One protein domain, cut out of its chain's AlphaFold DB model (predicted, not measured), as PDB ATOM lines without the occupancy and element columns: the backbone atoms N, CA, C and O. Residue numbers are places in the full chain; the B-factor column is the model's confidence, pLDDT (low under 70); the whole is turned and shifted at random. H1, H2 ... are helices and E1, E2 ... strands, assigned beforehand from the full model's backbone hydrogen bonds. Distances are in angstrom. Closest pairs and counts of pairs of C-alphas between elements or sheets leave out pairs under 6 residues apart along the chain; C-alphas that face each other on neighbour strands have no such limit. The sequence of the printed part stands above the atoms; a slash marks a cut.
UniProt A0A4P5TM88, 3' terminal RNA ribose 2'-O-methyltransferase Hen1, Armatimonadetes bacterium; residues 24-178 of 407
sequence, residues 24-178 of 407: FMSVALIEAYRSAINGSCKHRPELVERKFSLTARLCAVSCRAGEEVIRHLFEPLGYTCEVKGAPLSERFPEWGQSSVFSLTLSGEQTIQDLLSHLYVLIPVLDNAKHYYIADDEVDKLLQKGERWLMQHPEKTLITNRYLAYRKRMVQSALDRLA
ATOM      1  N   PHE A  24      93.248 130.686 126.732       71.25
ATOM      2  CA  PHE A  24      92.110 130.907 125.826       71.25
ATOM      3  C   PHE A  24      91.230 129.663 125.649       71.25
ATOM      4  O   PHE A  24      90.014 129.791 125.516       71.25
ATOM      5  N   MET A  25      91.809 128.457 125.709       79.69
ATOM      6  CA  MET A  25      91.032 127.216 125.688       79.69
ATOM      7  C   MET A  25      90.140 127.110 126.928       79.69
ATOM      8  O   MET A  25      88.988 126.710 126.807       79.69
ATOM      9  N   SER A  26      90.617 127.517 128.109       77.88
ATOM     10  CA  SER A  26      89.791 127.532 129.325       77.88
ATOM     11  C   SER A  26      88.568 128.444 129.173       77.88
ATOM     12  O   SER A  26      87.472 128.072 129.592       77.88
ATOM     13  N   VAL A  27      88.722 129.597 128.513       77.06
ATOM     14  CA  VAL A  27      87.597 130.495 128.193       77.06
ATOM     15  C   VAL A  27      86.631 129.828 127.211       77.06
ATOM     16  O   VAL A  27      85.432 129.766 127.483       77.06
ATOM     17  N   ALA A  28      87.147 129.243 126.126       80.50
ATOM     18  CA  ALA A  28      86.332 128.547 125.131       80.50
ATOM     19  C   ALA A  28      85.557 127.356 125.728       80.50
ATOM     20  O   ALA A  28      84.392 127.145 125.394       80.50
ATOM     21  N   LEU A  29      86.165 126.603 126.654       82.75
ATOM     22  CA  LEU A  29      85.507 125.510 127.375       82.75
ATOM     23  C   LEU A  29      84.325 126.017 128.209       82.75
ATOM     24  O   LEU A  29      83.262 125.396 128.189       82.75
ATOM     25  N   ILE A  30      84.473 127.150 128.903       78.50
ATOM     26  CA  ILE A  30      83.368 127.763 129.653       78.50
ATOM     27  C   ILE A  30      82.265 128.269 128.729       78.50
ATOM     28  O   ILE A  30      81.091 128.133 129.071       78.50
ATOM     29  N   GLU A  31      82.600 128.868 127.590       79.44
ATOM     30  CA  GLU A  31      81.591 129.364 126.654       79.44
ATOM     31  C   GLU A  31      80.810 128.223 126.000       79.44
ATOM     32  O   GLU A  31      79.579 128.255 125.989       79.44
ATOM     33  N   ALA A  32      81.503 127.186 125.526       84.56
ATOM     34  CA  ALA A  32      80.888 126.064 124.825       84.56
ATOM     35  C   ALA A  32      80.165 125.084 125.765       84.56
ATOM     36  O   ALA A  32      79.098 124.571 125.425       84.56
ATOM     37  N   TYR A  33      80.720 124.827 126.953       85.69
ATOM     38  CA  TYR A  33      80.266 123.757 127.851       85.69
ATOM     39  C   TYR A  33      79.834 124.255 129.233       85.69
ATOM     40  O   TYR A  33      79.881 123.507 130.213       85.69
ATOM     41  N   ARG A  34      79.355 125.502 129.325       82.19
ATOM     42  CA  ARG A  34      78.935 126.138 130.586       82.19
ATOM     43  C   ARG A  34      78.033 125.258 131.450       82.19
ATOM     44  O   ARG A  34      78.250 125.145 132.653       82.19
ATOM     45  N   SER A  35      77.005 124.654 130.853       83.06
ATOM     46  CA  SER A  35      76.040 123.817 131.576       83.06
ATOM     47  C   SER A  35      76.682 122.542 132.119       83.06
ATOM     48  O   SER A  35      76.427 122.191 133.265       83.06
ATOM     49  N   ALA A  36      77.555 121.897 131.342       85.12
ATOM     50  CA  ALA A  36      78.252 120.681 131.746       85.12
ATOM     51  C   ALA A  36      79.289 120.950 132.850       85.12
ATOM     52  O   ALA A  36      79.325 120.225 133.839       85.12
ATOM     53  N   ILE A  37      80.056 122.041 132.744       84.06
ATOM     54  CA  ILE A  37      81.006 122.489 133.783       84.06
ATOM     55  C   ILE A  37      80.290 122.825 135.100       84.06
ATOM     56  O   ILE A  37      80.835 122.628 136.186       84.06
ATOM     57  N   ASN A  38      79.063 123.339 135.018       82.56
ATOM     58  CA  ASN A  38      78.237 123.648 136.184       82.56
ATOM     59  C   ASN A  38      77.385 122.457 136.663       82.56
ATOM     60  O   ASN A  38      76.581 122.639 137.572       82.56
ATOM     61  N   GLY A  39      77.508 121.271 136.052       82.00
ATOM     62  CA  GLY A  39      76.740 120.084 136.448       82.00
ATOM     63  C   GLY A  39      75.227 120.215 136.221       82.00
ATOM     64  O   GLY A  39      74.428 119.617 136.932       82.00
ATOM     65  N   SER A  40      74.795 121.025 135.251       82.69
ATOM     66  CA  SER A  40      73.380 121.289 134.979       82.69
ATOM     67  C   SER A  40      72.897 120.552 133.728       82.69
ATOM     68  O   SER A  40      73.288 120.880 132.607       82.69
ATOM     69  N   CYS A  41      71.987 119.588 133.905       83.88
ATOM     70  CA  CYS A  41      71.294 118.900 132.814       83.88
ATOM     71  C   CYS A  41      69.797 118.766 133.129       83.88
ATOM     72  O   CYS A  41      69.386 117.900 133.894       83.88
ATOM     73  N   LYS A  42      68.958 119.619 132.524       81.44
ATOM     74  CA  LYS A  42      67.506 119.640 132.798       81.44
ATOM     75  C   LYS A  42      66.768 118.395 132.301       81.44
ATOM     76  O   LYS A  42      65.768 118.005 132.886       81.44
ATOM     77  N   HIS A  43      67.234 117.809 131.201       86.06
ATOM     78  CA  HIS A  43      66.529 116.710 130.538       86.06
ATOM     79  C   HIS A  43      66.922 115.328 131.066       86.06
ATOM     80  O   HIS A  43      66.134 114.399 130.921       86.06
ATOM     81  N   ARG A  44      68.135 115.192 131.619       83.62
ATOM     82  CA  ARG A  44      68.720 113.928 132.098       83.62
ATOM     83  C   ARG A  44      69.677 114.175 133.274       83.62
ATOM     84  O   ARG A  44      70.897 114.122 133.082       83.62
ATOM     85  N   PRO A  45      69.159 114.543 134.459       85.62
ATOM     86  CA  PRO A  45      69.981 114.850 135.632       85.62
ATOM     87  C   PRO A  45      70.821 113.654 136.104       85.62
ATOM     88  O   PRO A  45      71.929 113.839 136.596       85.62
ATOM     89  N   GLU A  46      70.353 112.427 135.878       85.44
ATOM     90  CA  GLU A  46      71.049 111.187 136.225       85.44
ATOM     91  C   GLU A  46      72.389 111.004 135.495       85.44
ATOM     92  O   GLU A  46      73.241 110.239 135.942       85.44
ATOM     93  N   LEU A  47      72.597 111.701 134.372       87.06
ATOM     94  CA  LEU A  47      73.844 111.629 133.609       87.06
ATOM     95  C   LEU A  47      74.947 112.543 134.154       87.06
ATOM     96  O   LEU A  47      76.093 112.371 133.750       87.06
ATOM     97  N   VAL A  48      74.627 113.495 135.037       87.31
ATOM     98  CA  VAL A  48      75.612 114.441 135.596       87.31
ATOM     99  C   VAL A  48      76.623 113.714 136.483       87.31
ATOM    100  O   VAL A  48      77.823 113.918 136.342       87.31
ATOM    101  N   GLU A  49      76.135 112.819 137.339       87.44
ATOM    102  CA  GLU A  49      76.957 112.050 138.285       87.44
ATOM    103  C   GLU A  49      77.475 110.731 137.682       87.44
ATOM    104  O   GLU A  49      78.230 109.986 138.311       87.44
ATOM    105  N   ARG A  50      77.081 110.409 136.443       91.88
ATOM    106  CA  ARG A  50      77.526 109.191 135.769       91.88
ATOM    107  C   ARG A  50      78.969 109.348 135.298       91.88
ATOM    108  O   ARG A  50      79.299 110.276 134.560       91.88
ATOM    109  N   LYS A  51      79.807 108.371 135.647       92.06
ATOM    110  CA  LYS A  51      81.151 108.251 135.086       92.06
ATOM    111  C   LYS A  51      81.125 107.580 133.714       92.06
ATOM    112  O   LYS A  51      80.344 106.660 133.458       92.06
ATOM    113  N   PHE A  52      81.985 108.066 132.833       93.38
ATOM    114  CA  PHE A  52      82.190 107.557 131.488       93.38
ATOM    115  C   PHE A  52      83.678 107.284 131.282       93.38
ATOM    116  O   PHE A  52      84.524 107.995 131.821       93.38
ATOM    117  N   SER A  53      84.000 106.292 130.454       95.44
ATOM    118  CA  SER A  53      85.349 106.134 129.915       95.44
ATOM    119  C   SER A  53      85.585 107.236 128.884       95.44
ATOM    120  O   SER A  53      85.120 107.142 127.747       95.44
ATOM    121  N   LEU A  54      86.238 108.315 129.309       94.88
ATOM    122  CA  LEU A  54      86.466 109.508 128.501       94.88
ATOM    123  C   LEU A  54      87.921 109.576 128.055       94.88
ATOM    124  O   LEU A  54      88.835 109.244 128.813       94.88
ATOM    125  N   THR A  55      88.120 110.080 126.838       95.31
ATOM    126  CA  THR A  55      89.437 110.427 126.311       95.31
ATOM    127  C   THR A  55      89.429 111.877 125.847       95.31
ATOM    128  O   THR A  55      88.623 112.257 124.997       95.31
ATOM    129  N   ALA A  56      90.344 112.683 126.383       93.31
ATOM    130  CA  ALA A  56      90.588 114.051 125.945       93.31
ATOM    131  C   ALA A  56      91.969 114.142 125.295       93.31
ATOM    132  O   ALA A  56      92.968 113.749 125.895       93.31
ATOM    133  N   ARG A  57      92.030 114.674 124.072       92.81
ATOM    134  CA  ARG A  57      93.284 114.882 123.343       92.81
ATOM    135  C   ARG A  57      93.536 116.368 123.146       92.81
ATOM    136  O   ARG A  57      92.749 117.058 122.504       92.81
ATOM    137  N   LEU A  58      94.662 116.833 123.663       89.38
ATOM    138  CA  LEU A  58      95.159 118.192 123.534       89.38
ATOM    139  C   LEU A  58      96.409 118.150 122.652       89.38
ATOM    140  O   LEU A  58      97.441 117.614 123.045       89.38
ATOM    141  N   CYS A  59      96.310 118.674 121.431       83.81
ATOM    142  CA  CYS A  59      97.357 118.492 120.419       83.81
ATOM    143  C   CYS A  59      98.624 119.323 120.667       83.81
ATOM    144  O   CYS A  59      99.673 118.978 120.134       83.81
ATOM    145  N   ALA A  60      98.529 120.406 121.438       84.38
ATOM    146  CA  ALA A  60      99.631 121.339 121.634       84.38
ATOM    147  C   ALA A  60      99.518 122.023 123.002       84.38
ATOM    148  O   ALA A  60      98.978 123.114 123.103       84.38
ATOM    149  N   VAL A  61      99.974 121.376 124.069       84.50
ATOM    150  CA  VAL A  61      99.971 121.923 125.435       84.50
ATOM    151  C   VAL A  61     101.357 122.457 125.762       84.50
ATOM    152  O   VAL A  61     102.328 121.703 125.718       84.50
ATOM    153  N   SER A  62     101.456 123.739 126.111       81.62
ATOM    154  CA  SER A  62     102.709 124.327 126.591       81.62
ATOM    155  C   SER A  62     102.951 123.921 128.046       81.62
ATOM    156  O   SER A  62     102.096 124.133 128.902       81.62
ATOM    157  N   CYS A  63     104.110 123.327 128.333       82.88
ATOM    158  CA  CYS A  63     104.562 123.049 129.691       82.88
ATOM    159  C   CYS A  63     106.078 123.247 129.802       82.88
ATOM    160  O   CYS A  63     106.882 122.337 129.598       82.88
ATOM    161  N   ARG A  64     106.495 124.457 130.185       72.50
ATOM    162  CA  ARG A  64     107.923 124.800 130.343       72.50
ATOM    163  C   ARG A  64     108.611 124.040 131.480       72.50
ATOM    164  O   ARG A  64     109.832 123.957 131.505       72.50
ATOM    165  N   ALA A  65     107.830 123.503 132.416       72.62
ATOM    166  CA  ALA A  65     108.328 122.724 133.545       72.62
ATOM    167  C   ALA A  65     108.567 121.236 133.207       72.62
ATOM    168  O   ALA A  65     109.030 120.499 134.072       72.62
ATOM    169  N   GLY A  66     108.289 120.814 131.966       80.44
ATOM    170  CA  GLY A  66     108.541 119.459 131.478       80.44
ATOM    171  C   GLY A  66     107.360 118.496 131.634       80.44
ATOM    172  O   GLY A  66     106.358 118.800 132.279       80.44
ATOM    173  N   GLU A  67     107.502 117.315 131.027       85.81
ATOM    174  CA  GLU A  67     106.480 116.258 130.989       85.81
ATOM    175  C   GLU A  67     106.075 115.754 132.383       85.81
ATOM    176  O   GLU A  67     104.892 115.520 132.622       85.81
ATOM    177  N   GLU A  68     107.019 115.645 133.321       85.56
ATOM    178  CA  GLU A  68     106.757 115.134 134.677       85.56
ATOM    179  C   GLU A  68     105.671 115.935 135.405       85.56
ATOM    180  O   GLU A  68     104.806 115.373 136.073       85.56
ATOM    181  N   VAL A  69     105.642 117.257 135.214       85.94
ATOM    182  CA  VAL A  69     104.610 118.106 135.824       85.94
ATOM    183  C   VAL A  69     103.230 117.812 135.242       85.94
ATOM    184  O   VAL A  69     102.247 117.860 135.971       85.94
ATOM    185  N   ILE A  70     103.132 117.465 133.955       88.88
ATOM    186  CA  ILE A  70     101.856 117.060 133.350       88.88
ATOM    187  C   ILE A  70     101.335 115.799 134.046       88.88
ATOM    188  O   ILE A  70     100.168 115.747 134.433       88.88
ATOM    189  N   ARG A  71     102.206 114.810 134.263       91.50
ATOM    190  CA  ARG A  71     101.853 113.557 134.942       91.50
ATOM    191  C   ARG A  71     101.416 113.803 136.380       91.50
ATOM    192  O   ARG A  71     100.311 113.415 136.750       91.50
ATOM    193  N   HIS A  72     102.203 114.553 137.150       90.62
ATOM    194  CA  HIS A  72     101.883 114.886 138.541       90.62
ATOM    195  C   HIS A  72     100.575 115.673 138.713       90.62
ATOM    196  O   HIS A  72      99.987 115.634 139.789       90.62
ATOM    197  N   LEU A  73     100.107 116.385 137.682       90.88
ATOM    198  CA  LEU A  73      98.852 117.140 137.735       90.88
ATOM    199  C   LEU A  73      97.613 116.321 137.358       90.88
ATOM    200  O   LEU A  73      96.526 116.628 137.837       90.88
ATOM    201  N   PHE A  74      97.736 115.318 136.485       93.62
ATOM    202  CA  PHE A  74      96.574 114.578 135.977       93.62
ATOM    203  C   PHE A  74      96.496 113.131 136.477       93.62
ATOM    204  O   PHE A  74      95.394 112.622 136.673       93.62
ATOM    205  N   GLU A  75      97.614 112.454 136.724       93.56
ATOM    206  CA  GLU A  75      97.596 111.064 137.198       93.56
ATOM    207  C   GLU A  75      96.933 110.911 138.583       93.56
ATOM    208  O   GLU A  75      96.095 110.015 138.724       93.56
ATOM    209  N   PRO A  76      97.151 111.809 139.573       93.06
ATOM    210  CA  PRO A  76      96.445 111.740 140.858       93.06
ATOM    211  C   PRO A  76      94.925 111.916 140.753       93.06
ATOM    212  O   PRO A  76      94.193 111.503 141.649       93.06
ATOM    213  N   LEU A  77      94.436 112.501 139.655       91.94
ATOM    214  CA  LEU A  77      93.007 112.649 139.376       91.94
ATOM    215  C   LEU A  77      92.386 111.381 138.774       91.94
ATOM    216  O   LEU A  77      91.183 111.360 138.526       91.94
ATOM    217  N   GLY A  78      93.175 110.328 138.542       91.81
ATOM    218  CA  GLY A  78      92.720 109.063 137.963       91.81
ATOM    219  C   GLY A  78      92.804 109.008 136.437       91.81
ATOM    220  O   GLY A  78      92.103 108.205 135.818       91.81
ATOM    221  N   TYR A  79      93.626 109.857 135.812       95.94
ATOM    222  CA  TYR A  79      93.905 109.780 134.378       95.94
ATOM    223  C   TYR A  79      95.151 108.952 134.086       95.94
ATOM    224  O   TYR A  79      96.182 109.089 134.733       95.94
ATOM    225  N   THR A  80      95.090 108.166 133.020       95.38
ATOM    226  CA  THR A  80      96.284 107.688 132.324       95.38
ATOM    227  C   THR A  80      96.730 108.762 131.337       95.38
ATOM    228  O   THR A  80      95.946 109.170 130.473       95.38
ATOM    229  N   CYS A  81      97.977 109.216 131.467       94.56
ATOM    230  CA  CYS A  81      98.545 110.279 130.643       94.56
ATOM    231  C   CYS A  81      99.494 109.707 129.585       94.56
ATOM    232  O   CYS A  81     100.555 109.165 129.905       94.56
ATOM    233  N   GLU A  82      99.149 109.880 128.311       94.56
ATOM    234  CA  GLU A  82     100.082 109.696 127.200       94.56
ATOM    235  C   GLU A  82     100.591 111.073 126.768       94.56
ATOM    236  O   GLU A  82      99.846 111.870 126.192       94.56
ATOM    237  N   VAL A  83     101.861 111.356 127.061       91.62
ATOM    238  CA  VAL A  83     102.523 112.610 126.696       91.62
ATOM    239  C   VAL A  83     103.527 112.327 125.588       91.62
ATOM    240  O   VAL A  83     104.353 111.424 125.693       91.62
ATOM    241  N   LYS A  84     103.436 113.083 124.494       88.75
ATOM    242  CA  LYS A  84     104.376 113.015 123.374       88.75
ATOM    243  C   LYS A  84     105.015 114.376 123.174       88.75
ATOM    244  O   LYS A  84     104.349 115.313 122.726       88.75
ATOM    245  N   GLY A  85     106.296 114.471 123.515       83.81
ATOM    246  CA  GLY A  85     107.147 115.587 123.119       83.81
ATOM    247  C   GLY A  85     107.552 115.476 121.649       83.81
ATOM    248  O   GLY A  85     107.607 114.380 121.088       83.81
ATOM    249  N   ALA A  86     107.835 116.615 121.030       78.38
ATOM    250  CA  ALA A  86     108.422 116.687 119.699       78.38
ATOM    251  C   ALA A  86     109.745 117.462 119.761       78.38
ATOM    252  O   ALA A  86     109.860 118.405 120.556       78.38
ATOM    253  N   PRO A  87     110.740 117.121 118.921       79.69
ATOM    254  CA  PRO A  87     111.936 117.941 118.797       79.69
ATOM    255  C   PRO A  87     111.550 119.339 118.307       79.69
ATOM    256  O   PRO A  87     110.606 119.499 117.533       79.69
ATOM    257  N   LEU A  88     112.305 120.358 118.723       75.75
ATOM    258  CA  LEU A  88     112.059 121.738 118.289       75.75
ATOM    259  C   LEU A  88     112.178 121.886 116.758       75.75
ATOM    260  O   LEU A  88     111.548 122.749 116.154       75.75
ATOM    261  N   SER A  89     113.000 121.039 116.129       74.06
ATOM    262  CA  SER A  89     113.137 120.925 114.680       74.06
ATOM    263  C   SER A  89     113.621 119.530 114.290       74.06
ATOM    264  O   SER A  89     114.613 119.042 114.825       74.06
ATOM    265  N   GLU A  90     112.984 118.912 113.293       76.50
ATOM    266  CA  GLU A  90     113.458 117.649 112.701       76.50
ATOM    267  C   GLU A  90     114.769 117.821 111.916       76.50
ATOM    268  O   GLU A  90     115.533 116.874 111.754       76.50
ATOM    269  N   ARG A  91     115.050 119.040 111.429       76.06
ATOM    270  CA  ARG A  91     116.261 119.352 110.651       76.06
ATOM    271  C   ARG A  91     117.469 119.694 111.520       76.06
ATOM    272  O   ARG A  91     118.587 119.602 111.028       76.06
ATOM    273  N   PHE A  92     117.239 120.086 112.774       71.19
ATOM    274  CA  PHE A  92     118.284 120.478 113.727       71.19
ATOM    275  C   PHE A  92     118.052 119.798 115.088       71.19
ATOM    276  O   PHE A  92     117.589 120.447 116.033       71.19
ATOM    277  N   PRO A  93     118.332 118.485 115.204       73.69
ATOM    278  CA  PRO A  93     118.110 117.720 116.436       73.69
ATOM    279  C   PRO A  93     118.866 118.274 117.655       73.69
ATOM    280  O   PRO A  93     118.446 118.087 118.795       73.69
ATOM    281  N   GLU A  94     119.967 118.993 117.431       69.25
ATOM    282  CA  GLU A  94     120.783 119.623 118.468       69.25
ATOM    283  C   GLU A  94     120.079 120.779 119.205       69.25
ATOM    284  O   GLU A  94     120.566 121.227 120.243       69.25
ATOM    285  N   TRP A  95     118.930 121.256 118.709       68.75
ATOM    286  CA  TRP A  95     118.121 122.292 119.368       68.75
ATOM    287  C   TRP A  95     117.293 121.761 120.543       68.75
ATOM    288  O   TRP A  95     116.741 122.549 121.310       68.75
ATOM    289  N   GLY A  96     117.261 120.441 120.731       76.62
ATOM    290  CA  GLY A  96     116.601 119.799 121.861       76.62
ATOM    291  C   GLY A  96     115.092 119.634 121.681       76.62
ATOM    292  O   GLY A  96     114.550 119.705 120.575       76.62
ATOM    293  N   GLN A  97     114.417 119.346 122.792       78.44
ATOM    294  CA  GLN A  97     112.982 119.069 122.823       78.44
ATOM    295  C   GLN A  97     112.167 120.356 122.943       78.44
ATOM    296  O   GLN A  97     112.581 121.310 123.605       78.44
ATOM    297  N   SER A  98     110.996 120.366 122.313       78.56
ATOM    298  CA  SER A  98     110.011 121.428 122.477       78.56
ATOM    299  C   SER A  98     109.414 121.422 123.886       78.56
ATOM    300  O   SER A  98     109.271 120.372 124.509       78.56
ATOM    301  N   SER A  99     109.013 122.599 124.368       80.00
ATOM    302  CA  SER A  99     108.181 122.750 125.569       80.00
ATOM    303  C   SER A  99     106.689 122.533 125.294       80.00
ATOM    304  O   SER A  99     105.871 122.747 126.188       80.00
ATOM    305  N   VAL A 100     106.325 122.170 124.059       83.44
ATOM    306  CA  VAL A 100     104.955 121.874 123.634       83.44
ATOM    307  C   VAL A 100     104.789 120.368 123.468       83.44
ATOM    308  O   VAL A 100     105.574 119.718 122.776       83.44
ATOM    309  N   PHE A 101     103.734 119.830 124.070       87.88
ATOM    310  CA  PHE A 101     103.447 118.402 124.110       87.88
ATOM    311  C   PHE A 101     102.075 118.098 123.511       87.88
ATOM    312  O   PHE A 101     101.121 118.852 123.700       87.88
ATOM    313  N   SER A 102     101.943 116.951 122.844       89.50
ATOM    314  CA  SER A 102     100.630 116.346 122.613       89.50
ATOM    315  C   SER A 102     100.275 115.514 123.841       89.50
ATOM    316  O   SER A 102     101.000 114.580 124.180       89.50
ATOM    317  N   LEU A 103      99.153 115.831 124.479       93.00
ATOM    318  CA  LEU A 103      98.661 115.153 125.674       93.00
ATOM    319  C   LEU A 103      97.357 114.419 125.362       93.00
ATOM    320  O   LEU A 103      96.395 115.026 124.891       93.00
ATOM    321  N   THR A 104      97.307 113.125 125.667       95.31
ATOM    322  CA  THR A 104      96.069 112.343 125.692       95.31
ATOM    323  C   THR A 104      95.795 111.892 127.121       95.31
ATOM    324  O   THR A 104      96.600 111.183 127.722       95.31
ATOM    325  N   LEU A 105      94.648 112.299 127.657       95.69
ATOM    326  CA  LEU A 105      94.138 111.899 128.964       95.69
ATOM    327  C   LEU A 105      93.050 110.855 128.753       95.69
ATOM    328  O   LEU A 105      92.101 111.121 128.019       95.69
ATOM    329  N   SER A 106      93.167 109.693 129.392       95.94
ATOM    330  CA  SER A 106      92.111 108.673 129.396       95.94
ATOM    331  C   SER A 106      91.786 108.249 130.819       95.94
ATOM    332  O   SER A 106      92.693 107.991 131.604       95.94
ATOM    333  N   GLY A 107      90.507 108.176 131.167       94.31
ATOM    334  CA  GLY A 107      90.092 107.787 132.513       94.31
ATOM    335  C   GLY A 107      88.583 107.657 132.652       94.31
ATOM    336  O   GLY A 107      87.822 108.055 131.769       94.31
ATOM    337  N   GLU A 108      88.152 107.084 133.773       94.94
ATOM    338  CA  GLU A 108      86.739 106.977 134.128       94.94
ATOM    339  C   GLU A 108      86.319 108.184 134.976       94.94
ATOM    340  O   GLU A 108      86.618 108.259 136.168       94.94
ATOM    341  N   GLN A 109      85.645 109.149 134.350       93.50
ATOM    342  CA  GLN A 109      85.323 110.446 134.954       93.50
ATOM    343  C   GLN A 109      83.912 110.900 134.603       93.50
ATOM    344  O   GLN A 109      83.331 110.459 133.608       93.50
ATOM    345  N   THR A 110      83.360 111.816 135.396       93.00
ATOM    346  CA  THR A 110      82.189 112.580 134.958       93.00
ATOM    347  C   THR A 110      82.619 113.612 133.910       93.00
ATOM    348  O   THR A 110      83.776 114.042 133.863       93.00
ATOM    349  N   ILE A 111      81.689 114.043 133.053       91.06
ATOM    350  CA  ILE A 111      81.976 115.122 132.090       91.06
ATOM    351  C   ILE A 111      82.322 116.421 132.835       91.06
ATOM    352  O   ILE A 111      83.181 117.180 132.385       91.06
ATOM    353  N   GLN A 112      81.674 116.668 133.976       90.75
ATOM    354  CA  GLN A 112      81.921 117.848 134.796       90.75
ATOM    355  C   GLN A 112      83.358 117.872 135.326       90.75
ATOM    356  O   GLN A 112      84.026 118.894 135.183       90.75
ATOM    357  N   ASP A 113      83.834 116.756 135.882       90.44
ATOM    358  CA  ASP A 113      85.187 116.652 136.435       90.44
ATOM    359  C   ASP A 113      86.238 116.772 135.330       90.44
ATOM    360  O   ASP A 113      87.191 117.531 135.461       90.44
ATOM    361  N   LEU A 114      86.034 116.127 134.175       92.19
ATOM    362  CA  LEU A 114      86.947 116.293 133.041       92.19
ATOM    363  C   LEU A 114      87.086 117.757 132.620       92.19
ATOM    364  O   LEU A 114      88.200 118.257 132.458       92.19
ATOM    365  N   LEU A 115      85.966 118.457 132.455       90.44
ATOM    366  CA  LEU A 115      85.992 119.849 132.022       90.44
ATOM    367  C   LEU A 115      86.522 120.789 133.113       90.44
ATOM    368  O   LEU A 115      87.212 121.750 132.778       90.44
ATOM    369  N   SER A 116      86.247 120.523 134.394       88.88
ATOM    370  CA  SER A 116      86.776 121.321 135.508       88.88
ATOM    371  C   SER A 116      88.289 121.132 135.667       88.88
ATOM    372  O   SER A 116      89.010 122.122 135.802       88.88
ATOM    373  N   HIS A 117      88.785 119.895 135.544       92.31
ATOM    374  CA  HIS A 117      90.213 119.573 135.561       92.31
ATOM    375  C   HIS A 117      90.927 120.303 134.420       92.31
ATOM    376  O   HIS A 117      91.905 121.007 134.656       92.31
ATOM    377  N   LEU A 118      90.407 120.216 133.189       90.56
ATOM    378  CA  LEU A 118      90.975 120.924 132.037       90.56
ATOM    379  C   LEU A 118      90.946 122.445 132.221       90.56
ATOM    380  O   LEU A 118      91.951 123.112 131.976       90.56
ATOM    381  N   TYR A 119      89.823 122.991 132.692       87.19
ATOM    382  CA  TYR A 119      89.660 124.425 132.911       87.19
ATOM    383  C   TYR A 119      90.715 124.994 133.871       87.19
ATOM    384  O   TYR A 119      91.311 126.033 133.571       87.19
ATOM    385  N   VAL A 120      90.963 124.303 134.989       87.31
ATOM    386  CA  VAL A 120      91.911 124.730 136.032       87.31
ATOM    387  C   VAL A 120      93.360 124.421 135.658       87.31
ATOM    388  O   VAL A 120      94.238 125.250 135.899       87.31
ATOM    389  N   LEU A 121      93.635 123.253 135.069       89.75
ATOM    390  CA  LEU A 121      95.004 122.771 134.873       89.75
ATOM    391  C   LEU A 121      95.663 123.277 133.586       89.75
ATOM    392  O   LEU A 121      96.878 123.458 133.581       89.75
ATOM    393  N   ILE A 122      94.910 123.588 132.523       86.50
ATOM    394  CA  ILE A 122      95.493 124.181 131.303       86.50
ATOM    395  C   ILE A 122      96.256 125.488 131.622       86.50
ATOM    396  O   ILE A 122      97.424 125.598 131.249       86.50
ATOM    397  N   PRO A 123      95.692 126.454 132.381       79.62
ATOM    398  CA  PRO A 123      96.423 127.661 132.770       79.62
ATOM    399  C   PRO A 123      97.609 127.401 133.712       79.62
ATOM    400  O   PRO A 123      98.568 128.172 133.719       79.62
ATOM    401  N   VAL A 124      97.557 126.331 134.512       83.88
ATOM    402  CA  VAL A 124      98.644 125.916 135.423       83.88
ATOM    403  C   VAL A 124      99.839 125.351 134.647       83.88
ATOM    404  O   VAL A 124     100.988 125.555 135.054       83.88
ATOM    405  N   LEU A 125      99.585 124.662 133.532       82.44
ATOM    406  CA  LEU A 125     100.617 124.158 132.622       82.44
ATOM    407  C   LEU A 125     101.279 125.291 131.838       82.44
ATOM    408  O   LEU A 125     102.509 125.355 131.795       82.44
ATOM    409  N   ASP A 126     100.460 126.201 131.300       73.75
ATOM    410  CA  ASP A 126     100.905 127.377 130.543       73.75
ATOM    411  C   ASP A 126     101.778 128.295 131.420       73.75
ATOM    412  O   ASP A 126     102.820 128.787 130.989       73.75
ATOM    413  N   ASN A 127     101.399 128.471 132.697       69.44
ATOM    414  CA  ASN A 127     102.136 129.249 133.707       69.44
ATOM    415  C   ASN A 127     102.529 130.671 133.237       69.44
ATOM    416  O   ASN A 127     103.506 131.256 133.703       69.44
ATOM    417  N   ALA A 128     101.749 131.221 132.306       57.94
ATOM    418  CA  ALA A 128     101.891 132.545 131.722       57.94
ATOM    419  C   ALA A 128     100.482 133.143 131.563       57.94
ATOM    420  O   ALA A 128      99.839 133.008 130.521       57.94
ATOM    421  N   LYS A 129      99.947 133.754 132.630       54.50
ATOM    422  CA  LYS A 129      98.617 134.390 132.615       54.50
ATOM    423  C   LYS A 129      98.730 135.857 132.180       54.50
ATOM    424  O   LYS A 129      99.503 136.606 132.760       54.50
ATOM    425  N   HIS A 130      97.936 136.263 131.183       42.28
ATOM    426  CA  HIS A 130      97.933 137.626 130.607       42.28
ATOM    427  C   HIS A 130      96.607 138.384 130.798       42.28
ATOM    428  O   HIS A 130      96.377 139.392 130.136       42.28
ATOM    429  N   TYR A 131      95.734 137.929 131.702       43.03
ATOM    430  CA  TYR A 131      94.548 138.677 132.125       43.03
ATOM    431  C   TYR A 131      94.704 139.148 133.575       43.03
ATOM    432  O   TYR A 131      95.400 138.519 134.375       43.03
ATOM    433  N   TYR A 132      94.076 140.277 133.911       39.47
ATOM    434  CA  TYR A 132      93.994 140.748 135.290       39.47
ATOM    435  C   TYR A 132      93.228 139.707 136.114       39.47
ATOM    436  O   TYR A 132      92.043 139.481 135.882       39.47
ATOM    437  N   ILE A 133      93.919 139.051 137.046       51.62
ATOM    438  CA  ILE A 133      93.303 138.161 138.030       51.62
ATOM    439  C   ILE A 133      92.569 139.069 139.016       51.62
ATOM    440  O   ILE A 133      93.206 139.717 139.848       51.62
ATOM    441  N   ALA A 134      91.253 139.182 138.859       49.38
ATOM    442  CA  ALA A 134      90.398 139.865 139.818       49.38
ATOM    443  C   ALA A 134      90.253 139.012 141.092       49.38
ATOM    444  O   ALA A 134      90.522 137.810 141.076       49.38
ATOM    445  N   ASP A 135      89.844 139.628 142.206       54.12
ATOM    446  CA  ASP A 135      89.677 138.927 143.490       54.12
ATOM    447  C   ASP A 135      88.666 137.753 143.397       54.12
ATOM    448  O   ASP A 135      88.743 136.814 144.188       54.12
ATOM    449  N   ASP A 136      87.796 137.736 142.374       61.56
ATOM    450  CA  ASP A 136      86.837 136.658 142.083       61.56
ATOM    451  C   ASP A 136      87.471 135.375 141.501       61.56
ATOM    452  O   ASP A 136      86.831 134.323 141.459       61.56
ATOM    453  N   GLU A 137      88.733 135.413 141.059       69.06
ATOM    454  CA  GLU A 137      89.436 134.234 140.534       69.06
ATOM    455  C   GLU A 137      89.718 133.193 141.621       69.06
ATOM    456  O   GLU A 137      89.779 132.000 141.314       69.06
ATOM    457  N   VAL A 138      89.846 133.627 142.881       66.75
ATOM    458  CA  VAL A 138      89.926 132.725 144.037       66.75
ATOM    459  C   VAL A 138      88.619 131.952 144.171       66.75
ATOM    460  O   VAL A 138      88.637 130.726 144.242       66.75
ATOM    461  N   ASP A 139      87.482 132.644 144.114       70.12
ATOM    462  CA  ASP A 139      86.169 132.009 144.225       70.12
ATOM    463  C   ASP A 139      85.896 131.075 143.037       70.12
ATOM    464  O   ASP A 139      85.366 129.980 143.223       70.12
ATOM    465  N   LYS A 140      86.335 131.431 141.820       76.12
ATOM    466  CA  LYS A 140      86.267 130.538 140.648       76.12
ATOM    467  C   LYS A 140      87.136 129.294 140.817       76.12
ATOM    468  O   LYS A 140      86.676 128.200 140.491       76.12
ATOM    469  N   LEU A 141      88.371 129.438 141.308       80.00
ATOM    470  CA  LEU A 141      89.252 128.299 141.573       80.00
ATOM    471  C   LEU A 141      88.617 127.360 142.597       80.00
ATOM    472  O   LEU A 141      88.571 126.157 142.362       80.00
ATOM    473  N   LEU A 142      88.091 127.905 143.694       76.62
ATOM    474  CA  LEU A 142      87.435 127.119 144.735       76.62
ATOM    475  C   LEU A 142      86.165 126.450 144.206       76.62
ATOM    476  O   LEU A 142      86.004 125.253 144.392       76.62
ATOM    477  N   GLN A 143      85.323 127.158 143.450       79.31
ATOM    478  CA  GLN A 143      84.101 126.594 142.869       79.31
ATOM    479  C   GLN A 143      84.388 125.466 141.863       79.31
ATOM    480  O   GLN A 143      83.646 124.491 141.788       79.31
ATOM    481  N   LYS A 144      85.432 125.599 141.034       80.06
ATOM    482  CA  LYS A 144      85.789 124.586 140.022       80.06
ATOM    483  C   LYS A 144      86.700 123.485 140.566       80.06
ATOM    484  O   LYS A 144      86.758 122.404 139.981       80.06
ATOM    485  N   GLY A 145      87.392 123.757 141.667       79.12
ATOM    486  CA  GLY A 145      88.286 122.845 142.371       79.12
ATOM    487  C   GLY A 145      87.644 122.108 143.547       79.12
ATOM    488  O   GLY A 145      88.248 121.160 144.035       79.12
ATOM    489  N   GLU A 146      86.444 122.496 143.990       75.75
ATOM    490  CA  GLU A 146      85.796 122.047 145.238       75.75
ATOM    491  C   GLU A 146      85.862 120.529 145.455       75.75
ATOM    492  O   GLU A 146      86.194 120.059 146.541       75.75
ATOM    493  N   ARG A 147      85.601 119.753 144.395       75.94
ATOM    494  CA  ARG A 147      85.491 118.289 144.456       75.94
ATOM    495  C   ARG A 147      86.831 117.549 144.549       75.94
ATOM    496  O   ARG A 147      86.846 116.412 145.006       75.94
ATOM    497  N   TRP A 148      87.936 118.152 144.110       86.81
ATOM    498  CA  TRP A 148      89.192 117.422 143.871       86.81
ATOM    499  C   TRP A 148      90.448 118.151 144.361       86.81
ATOM    500  O   TRP A 148      91.390 117.510 144.824       86.81
ATOM    501  N   LEU A 149      90.477 119.486 144.309       86.12
ATOM    502  CA  LEU A 149      91.673 120.292 144.574       86.12
ATOM    503  C   LEU A 149      92.188 120.106 146.004       86.12
ATOM    504  O   LEU A 149      93.392 120.039 146.221       86.12
ATOM    505  N   MET A 150      91.280 119.953 146.969       83.00
ATOM    506  CA  MET A 150      91.605 119.694 148.377       83.00
ATOM    507  C   MET A 150      92.428 118.424 148.596       83.00
ATOM    508  O   MET A 150      93.298 118.383 149.471       83.00
ATOM    509  N   GLN A 151      92.125 117.391 147.811       83.38
ATOM    510  CA  GLN A 151      92.694 116.049 147.924       83.38
ATOM    511  C   GLN A 151      93.913 115.872 147.008       83.38
ATOM    512  O   GLN A 151      94.608 114.863 147.092       83.38
ATOM    513  N   HIS A 152      94.189 116.853 146.145       88.31
ATOM    514  CA  HIS A 152      95.272 116.773 145.183       88.31
ATOM    515  C   HIS A 152      96.642 116.971 145.866       88.31
ATOM    516  O   HIS A 152      96.826 117.969 146.570       88.31
ATOM    517  N   PRO A 153      97.640 116.094 145.631       86.25
ATOM    518  CA  PRO A 153      98.967 116.224 146.246       86.25
ATOM    519  C   PRO A 153      99.661 117.538 145.854       86.25
ATOM    520  O   PRO A 153     100.250 118.214 146.691       86.25
ATOM    521  N   GLU A 154      99.490 117.967 144.602       87.25
ATOM    522  CA  GLU A 154     100.040 119.223 144.067       87.25
ATOM    523  C   GLU A 154      99.150 120.462 144.307       87.25
ATOM    524  O   GLU A 154      99.277 121.459 143.595       87.25
ATOM    525  N   LYS A 155      98.231 120.451 145.286       83.00
ATOM    526  CA  LYS A 155      97.295 121.576 145.523       83.00
ATOM    527  C   LYS A 155      97.992 122.929 145.687       83.00
ATOM    528  O   LYS A 155      97.527 123.933 145.152       83.00
ATOM    529  N   THR A 156      99.147 122.955 146.351       77.12
ATOM    530  CA  THR A 156      99.950 124.172 146.532       77.12
ATOM    531  C   THR A 156     100.517 124.669 145.204       77.12
ATOM    532  O   THR A 156     100.470 125.865 144.922       77.12
ATOM    533  N   LEU A 157     101.020 123.771 144.353       80.44
ATOM    534  CA  LEU A 157     101.532 124.118 143.026       80.44
ATOM    535  C   LEU A 157     100.414 124.647 142.118       80.44
ATOM    536  O   LEU A 157     100.599 125.666 141.448       80.44
ATOM    537  N   ILE A 158      99.257 123.981 142.132       83.69
ATOM    538  CA  ILE A 158      98.073 124.347 141.347       83.69
ATOM    539  C   ILE A 158      97.588 125.737 141.747       83.69
ATOM    540  O   ILE A 158      97.492 126.609 140.887       83.69
ATOM    541  N   THR A 159      97.364 125.981 143.040       78.38
ATOM    542  CA  THR A 159      96.899 127.279 143.550       78.38
ATOM    543  C   THR A 159      97.894 128.396 143.245       78.38
ATOM    544  O   THR A 159      97.500 129.461 142.768       78.38
ATOM    545  N   ASN A 160      99.195 128.145 143.426       74.31
ATOM    546  CA  ASN A 160     100.245 129.118 143.121       74.31
ATOM    547  C   ASN A 160     100.257 129.526 141.645       74.31
ATOM    548  O   ASN A 160     100.228 130.716 141.331       74.31
ATOM    549  N   ARG A 161     100.290 128.554 140.728       79.38
ATOM    550  CA  ARG A 161     100.352 128.839 139.288       79.38
ATOM    551  C   ARG A 161      99.031 129.383 138.756       79.38
ATOM    552  O   ARG A 161      99.032 130.292 137.928       79.38
ATOM    553  N   TYR A 162      97.901 128.890 139.264       75.88
ATOM    554  CA  TYR A 162      96.587 129.397 138.890       75.88
ATOM    555  C   TYR A 162      96.411 130.861 139.321       75.88
ATOM    556  O   TYR A 162      95.882 131.660 138.558       75.88
ATOM    557  N   LEU A 163      96.902 131.267 140.490       72.94
ATOM    558  CA  LEU A 163      96.780 132.653 140.965       72.94
ATOM    559  C   LEU A 163      97.993 133.529 140.611       72.94
ATOM    560  O   LEU A 163      98.177 134.600 141.189       72.94
ATOM    561  N   ALA A 164      98.829 133.076 139.667       66.81
ATOM    562  CA  ALA A 164     100.046 133.758 139.224       66.81
ATOM    563  C   ALA A 164     100.941 134.237 140.387       66.81
ATOM    564  O   ALA A 164     101.492 135.334 140.350       66.81
ATOM    565  N   TYR A 165     101.071 133.416 141.434       58.88
ATOM    566  CA  TYR A 165     101.899 133.667 142.617       58.88
ATOM    567  C   TYR A 165     101.536 134.934 143.422       58.88
ATOM    568  O   TYR A 165     102.353 135.430 144.202       58.88
ATOM    569  N   ARG A 166     100.309 135.468 143.299       61.66
ATOM    570  CA  ARG A 166      99.851 136.595 144.134       61.66
ATOM    571  C   ARG A 166      99.644 136.151 145.582       61.66
ATOM    572  O   ARG A 166      98.589 135.619 145.919       61.66
ATOM    573  N   LYS A 167     100.634 136.424 146.442       58.25
ATOM    574  CA  LYS A 167     100.700 135.967 147.846       58.25
ATOM    575  C   LYS A 167      99.380 136.116 148.618       58.25
ATOM    576  O   LYS A 167      98.932 135.141 149.198       58.25
ATOM    577  N   ARG A 168      98.708 137.275 148.554       58.69
ATOM    578  CA  ARG A 168      97.425 137.520 149.256       58.69
ATOM    579  C   ARG A 168      96.297 136.579 148.810       58.69
ATOM    580  O   ARG A 168      95.533 136.093 149.633       58.69
ATOM    581  N   MET A 169      96.195 136.316 147.507       58.78
ATOM    582  CA  MET A 169      95.160 135.446 146.933       58.78
ATOM    583  C   MET A 169      95.494 133.971 147.142       58.78
ATOM    584  O   MET A 169      94.608 133.183 147.449       58.78
ATOM    585  N   VAL A 170      96.772 133.609 147.001       57.38
ATOM    586  CA  VAL A 170      97.267 132.261 147.294       57.38
ATOM    587  C   VAL A 170      97.015 131.915 148.756       57.38
ATOM    588  O   VAL A 170      96.463 130.855 149.020       57.38
ATOM    589  N   GLN A 171      97.363 132.811 149.682       62.31
ATOM    590  CA  GLN A 171      97.140 132.605 151.110       62.31
ATOM    591  C   GLN A 171      95.645 132.471 151.404       62.31
ATOM    592  O   GLN A 171      95.231 131.467 151.960       62.31
ATOM    593  N   SER A 172      94.812 133.383 150.889       69.25
ATOM    594  CA  SER A 172      93.355 133.290 151.049       69.25
ATOM    595  C   SER A 172      92.760 131.989 150.489       69.25
ATOM    596  O   SER A 172      91.876 131.402 151.109       69.25
ATOM    597  N   ALA A 173      93.239 131.517 149.334       66.88
ATOM    598  CA  ALA A 173      92.813 130.245 148.762       66.88
ATOM    599  C   ALA A 173      93.274 129.058 149.618       66.88
ATOM    600  O   ALA A 173      92.478 128.167 149.885       66.88
ATOM    601  N   LEU A 174      94.533 129.044 150.067       69.75
ATOM    602  CA  LEU A 174      95.083 127.971 150.897       69.75
ATOM    603  C   LEU A 174      94.444 127.920 152.289       69.75
ATOM    604  O   LEU A 174      94.153 126.824 152.747       69.75
ATOM    605  N   ASP A 175      94.158 129.066 152.909       71.88
ATOM    606  CA  ASP A 175      93.475 129.161 154.205       71.88
ATOM    607  C   ASP A 175      92.039 128.630 154.109       71.88
ATOM    608  O   ASP A 175      91.583 127.886 154.970       71.88
ATOM    609  N   ARG A 176      91.331 128.939 153.013       70.44
ATOM    610  CA  ARG A 176      89.991 128.387 152.736       70.44
ATOM    611  C   ARG A 176      90.019 126.899 152.360       70.44
ATOM    612  O   ARG A 176      89.001 126.226 152.487       70.44
ATOM    613  N   LEU A 177      91.161 126.401 151.882       66.00
ATOM    614  CA  LEU A 177      91.429 124.987 151.595       66.00
ATOM    615  C   LEU A 177      92.078 124.258 152.796       66.00
ATOM    616  O   LEU A 177      92.408 123.073 152.702       66.00
ATOM    617  N   ALA A 178      92.309 124.933 153.924       59.59
ATOM    618  CA  ALA A 178      92.775 124.291 155.143       59.59
ATOM    619  C   ALA A 178      91.558 123.747 155.912       59.59
ATOM    620  O   ALA A 178      90.560 124.454 156.060       59.59
TER     621      ALA A 178
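AT A GLANCE: This is residues 24 to 178 of the 407 residues of the protein "3' terminal RNA ribose 2'-O-methyltransferase Hen1" of Armatimonadetes bacterium (UniProt A0A4P5TM88). A kinked helix, H3, forms the core, with a twisted three-stranded sheet on one side, H1 alongside, and a small triangle of helices H4, H5 and H6 on the side away from the sheet. H2 and H3 cover one face of the sheet; its other face bears no named helix, and residues 41 to 46 of the link after H1 stick out. The printed part has 155 residues with six named helices and three named strands, in the order H1 E1 H2 E2 E3 H3 H4 H5 H6; the sheet, E1 E3 E2, is antiparallel and the class is mixed. The whole is compact, with a radius of gyration of the C-alphas of 16.4 A and spans of 53 by 38 by 27 A.

HOW THE PARTS SIT: H1, residues 24 to 37, touches the hub H3, residues 111 to 126, at a shallow tilt of 16 degrees, opposite ways; the closest C-alphas are those of Ser 26 and Tyr 119, 4.7 A apart. E1, residues 52 to 62, is the antiparallel neighbour of E3, residues 97 to 109, with N 56 and O 105 within hydrogen-bond range at 2.9 A. E2, residues 80 to 87, forms a hairpin with E3, with N 82 and O 104 at 2.9 A. H2, residues 67 to 77, is over E3 at a height over the sheet of 8.5 A, along the strands. H3 is on the same face, over E1 and E3, at a height of 9.5 A; these are two layers, helices on one face of a sheet. E1, H2 and E2 make a split strand-helix-strand unit, two strands running the same way with E3 between them, and its crossover is right-handed. H4, residues 136 to 145, touches residues 116 to 120 of H3 alone, closest at the C-alphas of Ser 116 and Lys 144, 5.7 A. H5, residues 155 to 162, touches residues 120 to 124 of H3 alone, closest at Val 124 and Arg 161, C-alphas 5.1 A apart. H6, residues 167 to 176, forms a helical hairpin with H5, closest at the C-alphas of Asn 160 and Val 170, 6.0 A, and is apart from H3. Every O i to N i+4 pair is within hydrogen-bond range in H4, H5 and H6, against 8 of 10 in H1, 5 of 7 in H2 and 10 of 12 in H3.

IN THESE COORDINATES: H1 begins at C-alpha 24 (92.110, 130.907, 125.826). E1 is 26.9 A long, E3 31.4 A and H3 22.6 A. H6 ends at C-alpha 176 (89.991, 128.387, 152.736).

THE WHOLE: The C-alphas farthest apart, His 43 and Glu 94, are 55.7 A apart. The printed part has no cut, and the link from H1 to E1 is long. The pLDDT is under 70 at residues 94 to 95, 127 to 138, 164 to 174 and 177 to 178.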